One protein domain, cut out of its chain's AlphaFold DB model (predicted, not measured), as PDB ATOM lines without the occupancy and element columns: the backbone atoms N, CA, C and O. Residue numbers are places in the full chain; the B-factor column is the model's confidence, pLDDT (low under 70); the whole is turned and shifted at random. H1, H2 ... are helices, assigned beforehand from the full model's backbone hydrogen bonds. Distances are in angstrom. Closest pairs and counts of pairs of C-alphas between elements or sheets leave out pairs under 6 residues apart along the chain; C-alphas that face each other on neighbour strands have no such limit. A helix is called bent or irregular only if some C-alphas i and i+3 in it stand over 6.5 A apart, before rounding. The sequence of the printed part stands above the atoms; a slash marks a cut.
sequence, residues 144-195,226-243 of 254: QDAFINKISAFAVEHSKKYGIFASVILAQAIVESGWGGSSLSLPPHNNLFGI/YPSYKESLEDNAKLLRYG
ATOM      1  N   GLN A 144     181.884 127.165 161.746       96.31
ATOM      2  CA  GLN A 144     181.737 128.597 161.504       96.31
ATOM      3  C   GLN A 144     182.968 129.187 160.804       96.31
ATOM      4  O   GLN A 144     182.827 129.860 159.779       96.31
ATOM      5  N   ASP A 145     184.175 128.888 161.298       95.88
ATOM      6  CA  ASP A 145     185.427 129.314 160.659       95.88
ATOM      7  C   ASP A 145     185.555 128.707 159.258       95.88
ATOM      8  O   ASP A 145     185.950 129.387 158.313       95.88
ATOM      9  N   ALA A 146     185.181 127.434 159.100       95.88
ATOM     10  CA  ALA A 146     185.194 126.751 157.813       95.88
ATOM     11  C   ALA A 146     184.243 127.423 156.808       95.88
ATOM     12  O   ALA A 146     184.621 127.628 155.652       95.88
ATOM     13  N   PHE A 147     183.042 127.818 157.244       97.44
ATOM     14  CA  PHE A 147     182.102 128.555 156.404       97.44
ATOM     15  C   PHE A 147     182.665 129.918 155.985       97.44
ATOM     16  O   PHE A 147     182.706 130.205 154.789       97.44
ATOM     17  N   ILE A 148     183.174 130.721 156.929       97.69
ATOM     18  CA  ILE A 148     183.787 132.026 156.626       97.69
ATOM     19  C   ILE A 148     184.951 131.859 155.643       97.69
ATOM     20  O   ILE A 148     185.009 132.552 154.624       97.69
ATOM     21  N   ASN A 149     185.850 130.909 155.903       96.88
ATOM     22  CA  ASN A 149     187.001 130.642 155.043       96.88
ATOM     23  C   ASN A 149     186.569 130.255 153.622       96.88
ATOM     24  O   ASN A 149     187.181 130.708 152.657       96.88
ATOM     25  N   LYS A 150     185.473 129.499 153.482       97.31
ATOM     26  CA  LYS A 150     184.923 129.085 152.183       97.31
ATOM     27  C   LYS A 150     184.426 130.254 151.327       97.31
ATOM     28  O   LYS A 150     184.520 130.170 150.104       97.31
ATOM     29  N   ILE A 151     183.880 131.316 151.927       98.00
ATOM     30  CA  ILE A 151     183.224 132.408 151.177       98.00
ATOM     31  C   ILE A 151     183.967 133.752 151.211       98.00
ATOM     32  O   ILE A 151     183.695 134.616 150.375       98.00
ATOM     33  N   SER A 152     184.920 133.937 152.128       97.62
ATOM     34  CA  SER A 152     185.626 135.211 152.354       97.62
ATOM     35  C   SER A 152     186.329 135.763 151.115       97.62
ATOM     36  O   SER A 152     186.168 136.943 150.800       97.62
ATOM     37  N   ALA A 153     187.052 134.924 150.369       98.19
ATOM     38  CA  ALA A 153     187.753 135.352 149.160       98.19
ATOM     39  C   ALA A 153     186.785 135.913 148.102       98.19
ATOM     40  O   ALA A 153     187.029 136.985 147.548       98.19
ATOM     41  N   PHE A 154     185.648 135.241 147.889       97.94
ATOM     42  CA  PHE A 154     184.611 135.695 146.961       97.94
ATOM     43  C   PHE A 154     183.912 136.965 147.458       97.94
ATOM     44  O   PHE A 154     183.653 137.871 146.671       97.94
ATOM     45  N   ALA A 155     183.645 137.075 148.763       97.06
ATOM     46  CA  ALA A 155     183.064 138.286 149.337       97.06
ATOM     47  C   ALA A 155     183.979 139.507 149.130       97.06
ATOM     48  O   ALA A 155     183.498 140.583 148.781       97.06
ATOM     49  N   VAL A 156     185.299 139.344 149.276       98.06
ATOM     50  CA  VAL A 156     186.283 140.405 149.004       98.06
ATOM     51  C   VAL A 156     186.369 140.734 147.508       98.06
ATOM     52  O   VAL A 156     186.427 141.911 147.152       98.06
ATOM     53  N   GLU A 157     186.369 139.725 146.632       97.81
ATOM     54  CA  GLU A 157     186.333 139.905 145.169       97.81
ATOM     55  C   GLU A 157     185.124 140.759 144.756       97.81
ATOM     56  O   GLU A 157     185.278 141.805 144.117       97.81
ATOM     57  N   HIS A 158     183.927 140.361 145.187       96.19
ATOM     58  CA  HIS A 158     182.679 141.031 144.824       96.19
ATOM     59  C   HIS A 158     182.530 142.391 145.498       96.19
ATOM     60  O   HIS A 158     182.046 143.333 144.873       96.19
ATOM     61  N   SER A 159     183.029 142.538 146.726       94.75
ATOM     62  CA  SER A 159     183.109 143.825 147.419       94.75
ATOM     63  C   SER A 159     183.859 144.866 146.588       94.75
ATOM     64  O   SER A 159     183.329 145.948 146.326       94.75
ATOM     65  N   LYS A 160     185.051 144.515 146.089       96.81
ATOM     66  CA  LYS A 160     185.856 145.399 145.233       96.81
ATOM     67  C   LYS A 160     185.155 145.717 143.914       96.81
ATOM     68  O   LYS A 160     185.225 146.848 143.444       96.81
ATOM     69  N   LYS A 161     184.477 144.728 143.322       96.94
ATOM     70  CA  LYS A 161     183.799 144.863 142.027       96.94
ATOM     71  C   LYS A 161     182.550 145.748 142.094       96.94
ATOM     72  O   LYS A 161     182.318 146.535 141.181       96.94
ATOM     73  N   TYR A 162     181.752 145.619 143.154       95.19
ATOM     74  CA  TYR A 162     180.435 146.260 143.259       95.19
ATOM     75  C   TYR A 162     180.386 147.437 144.240       95.19
ATOM     76  O   TYR A 162     179.390 148.158 144.269       95.19
ATOM     77  N   GLY A 163     181.456 147.679 145.002       94.44
ATOM     78  CA  GLY A 163     181.524 148.780 145.966       94.44
ATOM     79  C   GLY A 163     180.649 148.560 147.202       94.44
ATOM     80  O   GLY A 163     180.170 149.528 147.782       94.44
ATOM     81  N   ILE A 164     180.425 147.299 147.581       92.12
ATOM     82  CA  ILE A 164     179.720 146.893 148.806       92.12
ATOM     83  C   ILE A 164     180.762 146.414 149.815       92.12
ATOM     84  O   ILE A 164     181.760 145.821 149.416       92.12
ATOM     85  N   PHE A 165     180.573 146.634 151.113       95.00
ATOM     86  CA  PHE A 165     181.517 146.126 152.110       95.00
ATOM     87  C   PHE A 165     181.508 144.592 152.164       95.00
ATOM     88  O   PHE A 165     180.458 143.976 152.335       95.00
ATOM     89  N   ALA A 166     182.687 143.965 152.091       97.00
ATOM     90  CA  ALA A 166     182.817 142.512 152.233       97.00
ATOM     91  C   ALA A 166     182.242 142.006 153.568       97.00
ATOM     92  O   ALA A 166     181.659 140.927 153.616       97.00
ATOM     93  N   SER A 167     182.357 142.804 154.635       97.12
ATOM     94  CA  SER A 167     181.761 142.509 155.941       97.12
ATOM     95  C   SER A 167     180.238 142.402 155.884       97.12
ATOM     96  O   SER A 167     179.686 141.506 156.511       97.12
ATOM     97  N   VAL A 168     179.565 143.257 155.107       94.94
ATOM     98  CA  VAL A 168     178.104 143.212 154.924       94.94
ATOM     99  C   VAL A 168     177.704 141.948 154.169       94.94
ATOM    100  O   VAL A 168     176.842 141.214 154.642       94.94
ATOM    101  N   ILE A 169     178.395 141.633 153.067       95.81
ATOM    102  CA  ILE A 169     178.145 140.411 152.284       95.81
ATOM    103  C   ILE A 169     178.306 139.161 153.164       95.81
ATOM    104  O   ILE A 169     177.450 138.277 153.153       95.81
ATOM    105  N   LEU A 170     179.390 139.086 153.947       97.75
ATOM    106  CA  LEU A 170     179.652 137.960 154.846       97.75
ATOM    107  C   LEU A 170     178.623 137.861 155.971       97.75
ATOM    108  O   LEU A 170     178.135 136.767 156.239       97.75
ATOM    109  N   ALA A 171     178.286 138.978 156.616       96.56
ATOM    110  CA  ALA A 171     177.311 138.999 157.700       96.56
ATOM    111  C   ALA A 171     175.933 138.531 157.218       96.56
ATOM    112  O   ALA A 171     175.327 137.671 157.854       96.56
ATOM    113  N   GLN A 172     175.480 139.026 156.062       96.31
ATOM    114  CA  GLN A 172     174.234 138.568 155.451       96.31
ATOM    115  C   GLN A 172     174.308 137.085 155.097       96.31
ATOM    116  O   GLN A 172     173.425 136.334 155.485       96.31
ATOM    117  N   ALA A 173     175.384 136.625 154.453       97.06
ATOM    118  CA  ALA A 173     175.522 135.209 154.129       97.06
ATOM    119  C   ALA A 173     175.447 134.325 155.385       97.06
ATOM    120  O   ALA A 173     174.798 133.287 155.354       97.06
ATOM    121  N   ILE A 174     176.073 134.729 156.496       97.25
ATOM    122  CA  ILE A 174     176.021 133.993 157.767       97.25
ATOM    123  C   ILE A 174     174.591 133.915 158.308       97.25
ATOM    124  O   ILE A 174     174.140 132.821 158.652       97.25
ATOM    125  N   VAL A 175     173.900 135.054 158.388       96.62
ATOM    126  CA  VAL A 175     172.559 135.147 158.977       96.62
ATOM    127  C   VAL A 175     171.527 134.433 158.105       96.62
ATOM    128  O   VAL A 175     170.820 133.561 158.600       96.62
ATOM    129  N   GLU A 176     171.491 134.739 156.810       94.69
ATOM    130  CA  GLU A 176     170.449 134.260 155.894       94.69
ATOM    131  C   GLU A 176     170.570 132.760 155.588       94.69
ATOM    132  O   GLU A 176     169.570 132.086 155.347       94.69
ATOM    133  N   SER A 177     171.785 132.201 155.633       96.19
ATOM    134  CA  SER A 177     172.002 130.767 155.390       96.19
ATOM    135  C   SER A 177     172.125 129.924 156.658       96.19
ATOM    136  O   SER A 177     172.267 128.703 156.555       96.19
ATOM    137  N   GLY A 178     172.131 130.547 157.842       95.75
ATOM    138  CA  GLY A 178     172.445 129.868 159.098       95.75
ATOM    139  C   GLY A 178     173.819 129.195 159.047       95.75
ATOM    140  O   GLY A 178     173.914 127.978 159.197       95.75
ATOM    141  N   TRP A 179     174.877 129.969 158.776       97.00
ATOM    142  CA  TRP A 179     176.252 129.467 158.588       97.00
ATOM    143  C   TRP A 179     176.407 128.437 157.449       97.00
ATOM    144  O   TRP A 179     177.244 127.538 157.514       97.00
ATOM    145  N   GLY A 180     175.592 128.549 156.398       96.38
ATOM    146  CA  GLY A 180     175.560 127.620 155.267       96.38
ATOM    147  C   GLY A 180     174.856 126.295 155.562       96.38
ATOM    148  O   GLY A 180     175.016 125.350 154.791       96.38
ATOM    149  N   GLY A 181     174.129 126.211 156.680       96.12
ATOM    150  CA  GLY A 181     173.422 125.011 157.123       96.12
ATOM    151  C   GLY A 181     171.992 124.886 156.594       96.12
ATOM    152  O   GLY A 181     171.421 123.799 156.663       96.12
ATOM    153  N   SER A 182     171.396 125.957 156.055       95.44
ATOM    154  CA  SER A 182     170.047 125.882 155.481       95.44
ATOM    155  C   SER A 182     170.018 124.931 154.280       95.44
ATOM    156  O   SER A 182     170.938 124.919 153.453       95.44
ATOM    157  N   SER A 183     168.940 124.163 154.121       96.50
ATOM    158  CA  SER A 183     168.814 123.241 152.984       96.50
ATOM    159  C   SER A 183     168.859 123.957 151.630       96.50
ATOM    160  O   SER A 183     169.347 123.387 150.661       96.50
ATOM    161  N   LEU A 184     168.408 125.215 151.565       96.69
ATOM    162  CA  LEU A 184     168.488 126.037 150.356       96.69
ATOM    163  C   LEU A 184     169.924 126.516 150.060       96.69
ATOM    164  O   LEU A 184     170.296 126.688 148.896       96.69
ATOM    165  N   SER A 185     170.751 126.698 151.091       97.19
ATOM    166  CA  SER A 185     172.171 126.992 150.898       97.19
ATOM    167  C   SER A 185     172.982 125.769 150.499       97.19
ATOM    168  O   SER A 185     173.956 125.914 149.778       97.19
ATOM    169  N   LEU A 186     172.605 124.558 150.898       97.88
ATOM    170  CA  LEU A 186     173.402 123.377 150.576       97.88
ATOM    171  C   LEU A 186     173.382 123.043 149.068       97.88
ATOM    172  O   LEU A 186     172.432 123.381 148.349       97.88
ATOM    173  N   PRO A 187     174.424 122.366 148.547       97.00
ATOM    174  CA  PRO A 187     174.365 121.769 147.220       97.00
ATOM    175  C   PRO A 187     173.152 120.832 147.093       97.00
ATOM    176  O   PRO A 187     172.828 120.126 148.048       97.00
ATOM    177  N   PRO A 188     172.495 120.788 145.922       97.75
ATOM    178  CA  PRO A 188     172.891 121.421 144.661       97.75
ATOM    179  C   PRO A 188     172.337 122.848 144.457       97.75
ATOM    180  O   PRO A 188     172.372 123.347 143.333       97.75
ATOM    181  N   HIS A 189     171.765 123.486 145.482       98.19
ATOM    182  CA  HIS A 189     171.032 124.752 145.347       98.19
ATOM    183  C   HIS A 189     171.934 125.982 145.467       98.19
ATOM    184  O   HIS A 189     171.804 126.925 144.684       98.19
ATOM    185  N   ASN A 190     172.872 125.940 146.418       98.50
ATOM    186  CA  ASN A 190     173.907 126.948 146.643       98.50
ATOM    187  C   ASN A 190     173.393 128.384 146.876       98.50
ATOM    188  O   ASN A 190     174.122 129.333 146.599       98.50
ATOM    189  N   ASN A 191     172.160 128.572 147.357       98.19
ATOM    190  CA  ASN A 191     171.561 129.894 147.552       98.19
ATOM    191  C   ASN A 191     171.697 130.343 149.010       98.19
ATOM    192  O   ASN A 191     170.940 129.926 149.882       98.19
ATOM    193  N   LEU A 192     172.693 131.196 149.264       98.00
ATOM    194  CA  LEU A 192     173.059 131.668 150.603       98.00
ATOM    195  C   LEU A 192     172.122 132.745 151.167       98.00
ATOM    196  O   LEU A 192     172.195 133.033 152.354       98.00
ATOM    197  N   PHE A 193     171.288 133.361 150.328       97.12
ATOM    198  CA  PHE A 193     170.580 134.604 150.660       97.12
ATOM    199  C   PHE A 193     169.060 134.493 150.529       97.12
ATOM    200  O   PHE A 193     168.375 135.509 150.529       97.12
ATOM    201  N   GLY A 194     168.526 133.291 150.297       96.00
ATOM    202  CA  GLY A 194     167.087 133.118 150.096       96.00
ATOM    203  C   GLY A 194     166.531 133.903 148.900       96.00
ATOM    204  O   GLY A 194     165.354 134.253 148.883       96.00
ATOM    205  N   ILE A 195     167.345 134.198 147.877       95.62
ATOM    206  CA  ILE A 195     166.889 135.028 146.752       95.62
ATOM    207  C   ILE A 195     165.876 134.234 145.920       95.62
ATOM    208  O   ILE A 195     166.194 133.164 145.388       95.62
ATOM    209  N   TYR A 226     172.001 128.198 142.102       98.62
ATOM    210  CA  TYR A 226     173.307 128.645 141.631       98.62
ATOM    211  C   TYR A 226     174.271 127.478 141.395       98.62
ATOM    212  O   TYR A 226     174.210 126.471 142.107       98.62
ATOM    213  N   PRO A 227     175.213 127.619 140.444       98.50
ATOM    214  CA  PRO A 227     176.302 126.659 140.272       98.50
ATOM    215  C   PRO A 227     177.164 126.508 141.534       98.50
ATOM    216  O   PRO A 227     177.549 125.394 141.886       98.50
ATOM    217  N   SER A 228     177.446 127.613 142.230       98.56
ATOM    218  CA  SER A 228     178.233 127.634 143.460       98.56
ATOM    219  C   SER A 228     177.889 128.842 144.346       98.56
ATOM    220  O   SER A 228     177.108 129.723 143.981       98.56
ATOM    221  N   TYR A 229     178.527 128.920 145.516       98.50
ATOM    222  CA  TYR A 229     178.452 130.099 146.385       98.50
ATOM    223  C   TYR A 229     178.989 131.367 145.727       98.50
ATOM    224  O   TYR A 229     178.532 132.454 146.076       98.50
ATOM    225  N   LYS A 230     179.911 131.253 144.762       98.31
ATOM    226  CA  LYS A 230     180.459 132.418 144.068       98.31
ATOM    227  C   LYS A 230     179.356 133.205 143.363       98.31
ATOM    228  O   LYS A 230     179.310 134.425 143.514       98.31
ATOM    229  N   GLU A 231     178.473 132.518 142.638       98.56
ATOM    230  CA  GLU A 231     177.369 133.152 141.917       98.56
ATOM    231  C   GLU A 231     176.310 133.683 142.884       98.56
ATOM    232  O   GLU A 231     175.815 134.785 142.681       98.56
ATOM    233  N   SER A 232     176.021 132.966 143.976       98.25
ATOM    234  CA  SER A 232     175.087 133.454 144.997       98.25
ATOM    235  C   SER A 232     175.565 134.759 145.650       98.25
ATOM    236  O   SER A 232     174.760 135.666 145.849       98.25
ATOM    237  N   LEU A 233     176.863 134.866 145.964       98.31
ATOM    238  CA  LEU A 233     177.485 136.077 146.522       98.31
ATOM    239  C   LEU A 233     177.500 137.225 145.510       98.31
ATOM    240  O   LEU A 233     177.228 138.369 145.866       98.31
ATOM    241  N   GLU A 234     177.802 136.923 144.246       97.75
ATOM    242  CA  GLU A 234     177.788 137.924 143.181       97.75
ATOM    243  C   GLU A 234     176.385 138.497 142.955       97.75
ATOM    244  O   GLU A 234     176.230 139.702 142.766       97.75
ATOM    245  N   ASP A 235     175.365 137.643 142.970       96.94
ATOM    246  CA  ASP A 235     173.982 138.039 142.723       96.94
ATOM    247  C   ASP A 235     173.433 138.920 143.854       96.94
ATOM    248  O   ASP A 235     172.831 139.961 143.595       96.94
ATOM    249  N   ASN A 236     173.750 138.593 145.113       95.62
ATOM    250  CA  ASN A 236     173.470 139.475 146.248       95.62
ATOM    251  C   ASN A 236     174.170 140.840 146.100       95.62
ATOM    252  O   ASN A 236     173.522 141.879 146.233       95.62
ATOM    253  N   ALA A 237     175.460 140.860 145.749       94.81
ATOM    254  CA  ALA A 237     176.190 142.113 145.561       94.81
ATOM    255  C   ALA A 237     175.590 142.978 144.435       94.81
ATOM    256  O   ALA A 237     175.522 144.203 144.563       94.81
ATOM    257  N   LYS A 238     175.102 142.357 143.352       94.12
ATOM    258  CA  LYS A 238     174.370 143.046 142.279       94.12
ATOM    259  C   LYS A 238     173.039 143.609 142.763       94.12
ATOM    260  O   LYS A 238     172.750 144.753 142.431       94.12
ATOM    261  N   LEU A 239     172.266 142.853 143.544       92.38
ATOM    262  CA  LEU A 239     171.002 143.336 144.110       92.38
ATOM    263  C   LEU A 239     171.231 144.572 144.983       92.38
ATOM    264  O   LEU A 239     170.588 145.593 144.769       92.38
ATOM    265  N   LEU A 240     172.206 144.531 145.893       91.19
ATOM    266  CA  LEU A 240     172.531 145.679 146.748       91.19
ATOM    267  C   LEU A 240     172.994 146.898 145.939       91.19
ATOM    268  O   LEU A 240     172.675 148.037 146.276       91.19
ATOM    269  N   ARG A 241     173.740 146.670 144.856       91.56
ATOM    270  CA  ARG A 241     174.298 147.745 144.031       91.56
ATOM    271  C   ARG A 241     173.288 148.362 143.063       91.56
ATOM    272  O   ARG A 241     173.320 149.574 142.856       91.56
ATOM    273  N   TYR A 242     172.472 147.533 142.424       90.69
ATOM    274  CA  TYR A 242     171.639 147.921 141.284       90.69
ATOM    275  C   TYR A 242     170.139 147.854 141.572       90.69
ATOM    276  O   TYR A 242     169.355 148.233 140.706       90.69
ATOM    277  N   GLY A 243     169.735 147.401 142.759       87.62
ATOM    278  CA  GLY A 243     168.335 147.229 143.115       87.62
ATOM    279  C   GLY A 243     167.690 146.036 142.414       87.62
ATOM    280  O   GLY A 243     168.350 145.070 142.028       87.62
TER     281      GLY A 243
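AT A GLANCE: This is residues 144 to 195 and 226 to 243 of the 254 residues of the protein "LYZ2 domain-containing protein" of Carnobacterium maltaromaticum (UniProt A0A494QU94). Three helices pack together in a triangle, H1, H2 and H3 each touching the other two and crossing them at steep tilts, and H1, the longest, has a kink on its way. A long loop, residues 178 to 195, lies at the end of this group where H2 ends and H3 begins. The printed part has 70 residues with three named helices, in the order H1, H2, H3 along the chain, and no named strand; the class is all helix. The whole is compact, with a radius of gyration of the C-alphas of 10.8 A, and rounded, spanning 29 by 24 by 19 A.

HOW THE PARTS SIT: Begin with H1, residues 144 to 162, the longest helix, and look near residue 151 for its kink of 42 degrees. H1 is irregular there: C-alphas 150 and 153 are 7.5 A apart, and its line is a rough one. From H1 go to H2, residues 166 to 177, which touches H1 with residues 166 to 170 alone; their closest C-alphas, those of Ser 159 and Ala 166, are 5.0 A apart. The two run opposite ways at a steep tilt of 50 degrees. H3, residues 229 to 242, touches H1 too, and the closest C-alphas are those of His 158 and Glu 234, 6.0 A apart. H1 and H3 run the same way at a steep tilt of 42 degrees. Residues 169 to 173 of H2 and residues 233 to 237 of H3 make the touch between these two helices, with the C-alphas of Ile 169 and Ala 237 closest at 7.2 A. H2 and H3 run opposite ways at a steep tilt of 65 degrees. The helix packing is mostly crossed, with 0 of the 3 touching pairs at a shallow tilt. In H2 and H3 every O i to N i+4 pair is within hydrogen-bond range; in H1 13 of 15 are.

IN THESE COORDINATES: Find C-alpha 144 at (181.737, 128.597, 161.504); from there H1 runs to C-alpha 162, 25.4 A away. H2 starts at C-alpha 166, at (182.817, 142.512, 152.233), and runs 16.3 A to C-alpha 177. H3 runs 19.7 A from C-alpha 229 to C-alpha 242, which you find at (171.639, 147.921, 141.284).

THE WHOLE: The two C-alphas farthest apart are those of Asp 145 and Gly 243, 30.3 A. The link from H1 to H2 is tight, with 3 residues. The link from H2 to H3 is across the cut: residues 196 to 225 are not printed, and C-alphas 195 and 226 are 10.4 A apart. The mean pLDDT of the printed part is 96.4, and no printed residue is under 70.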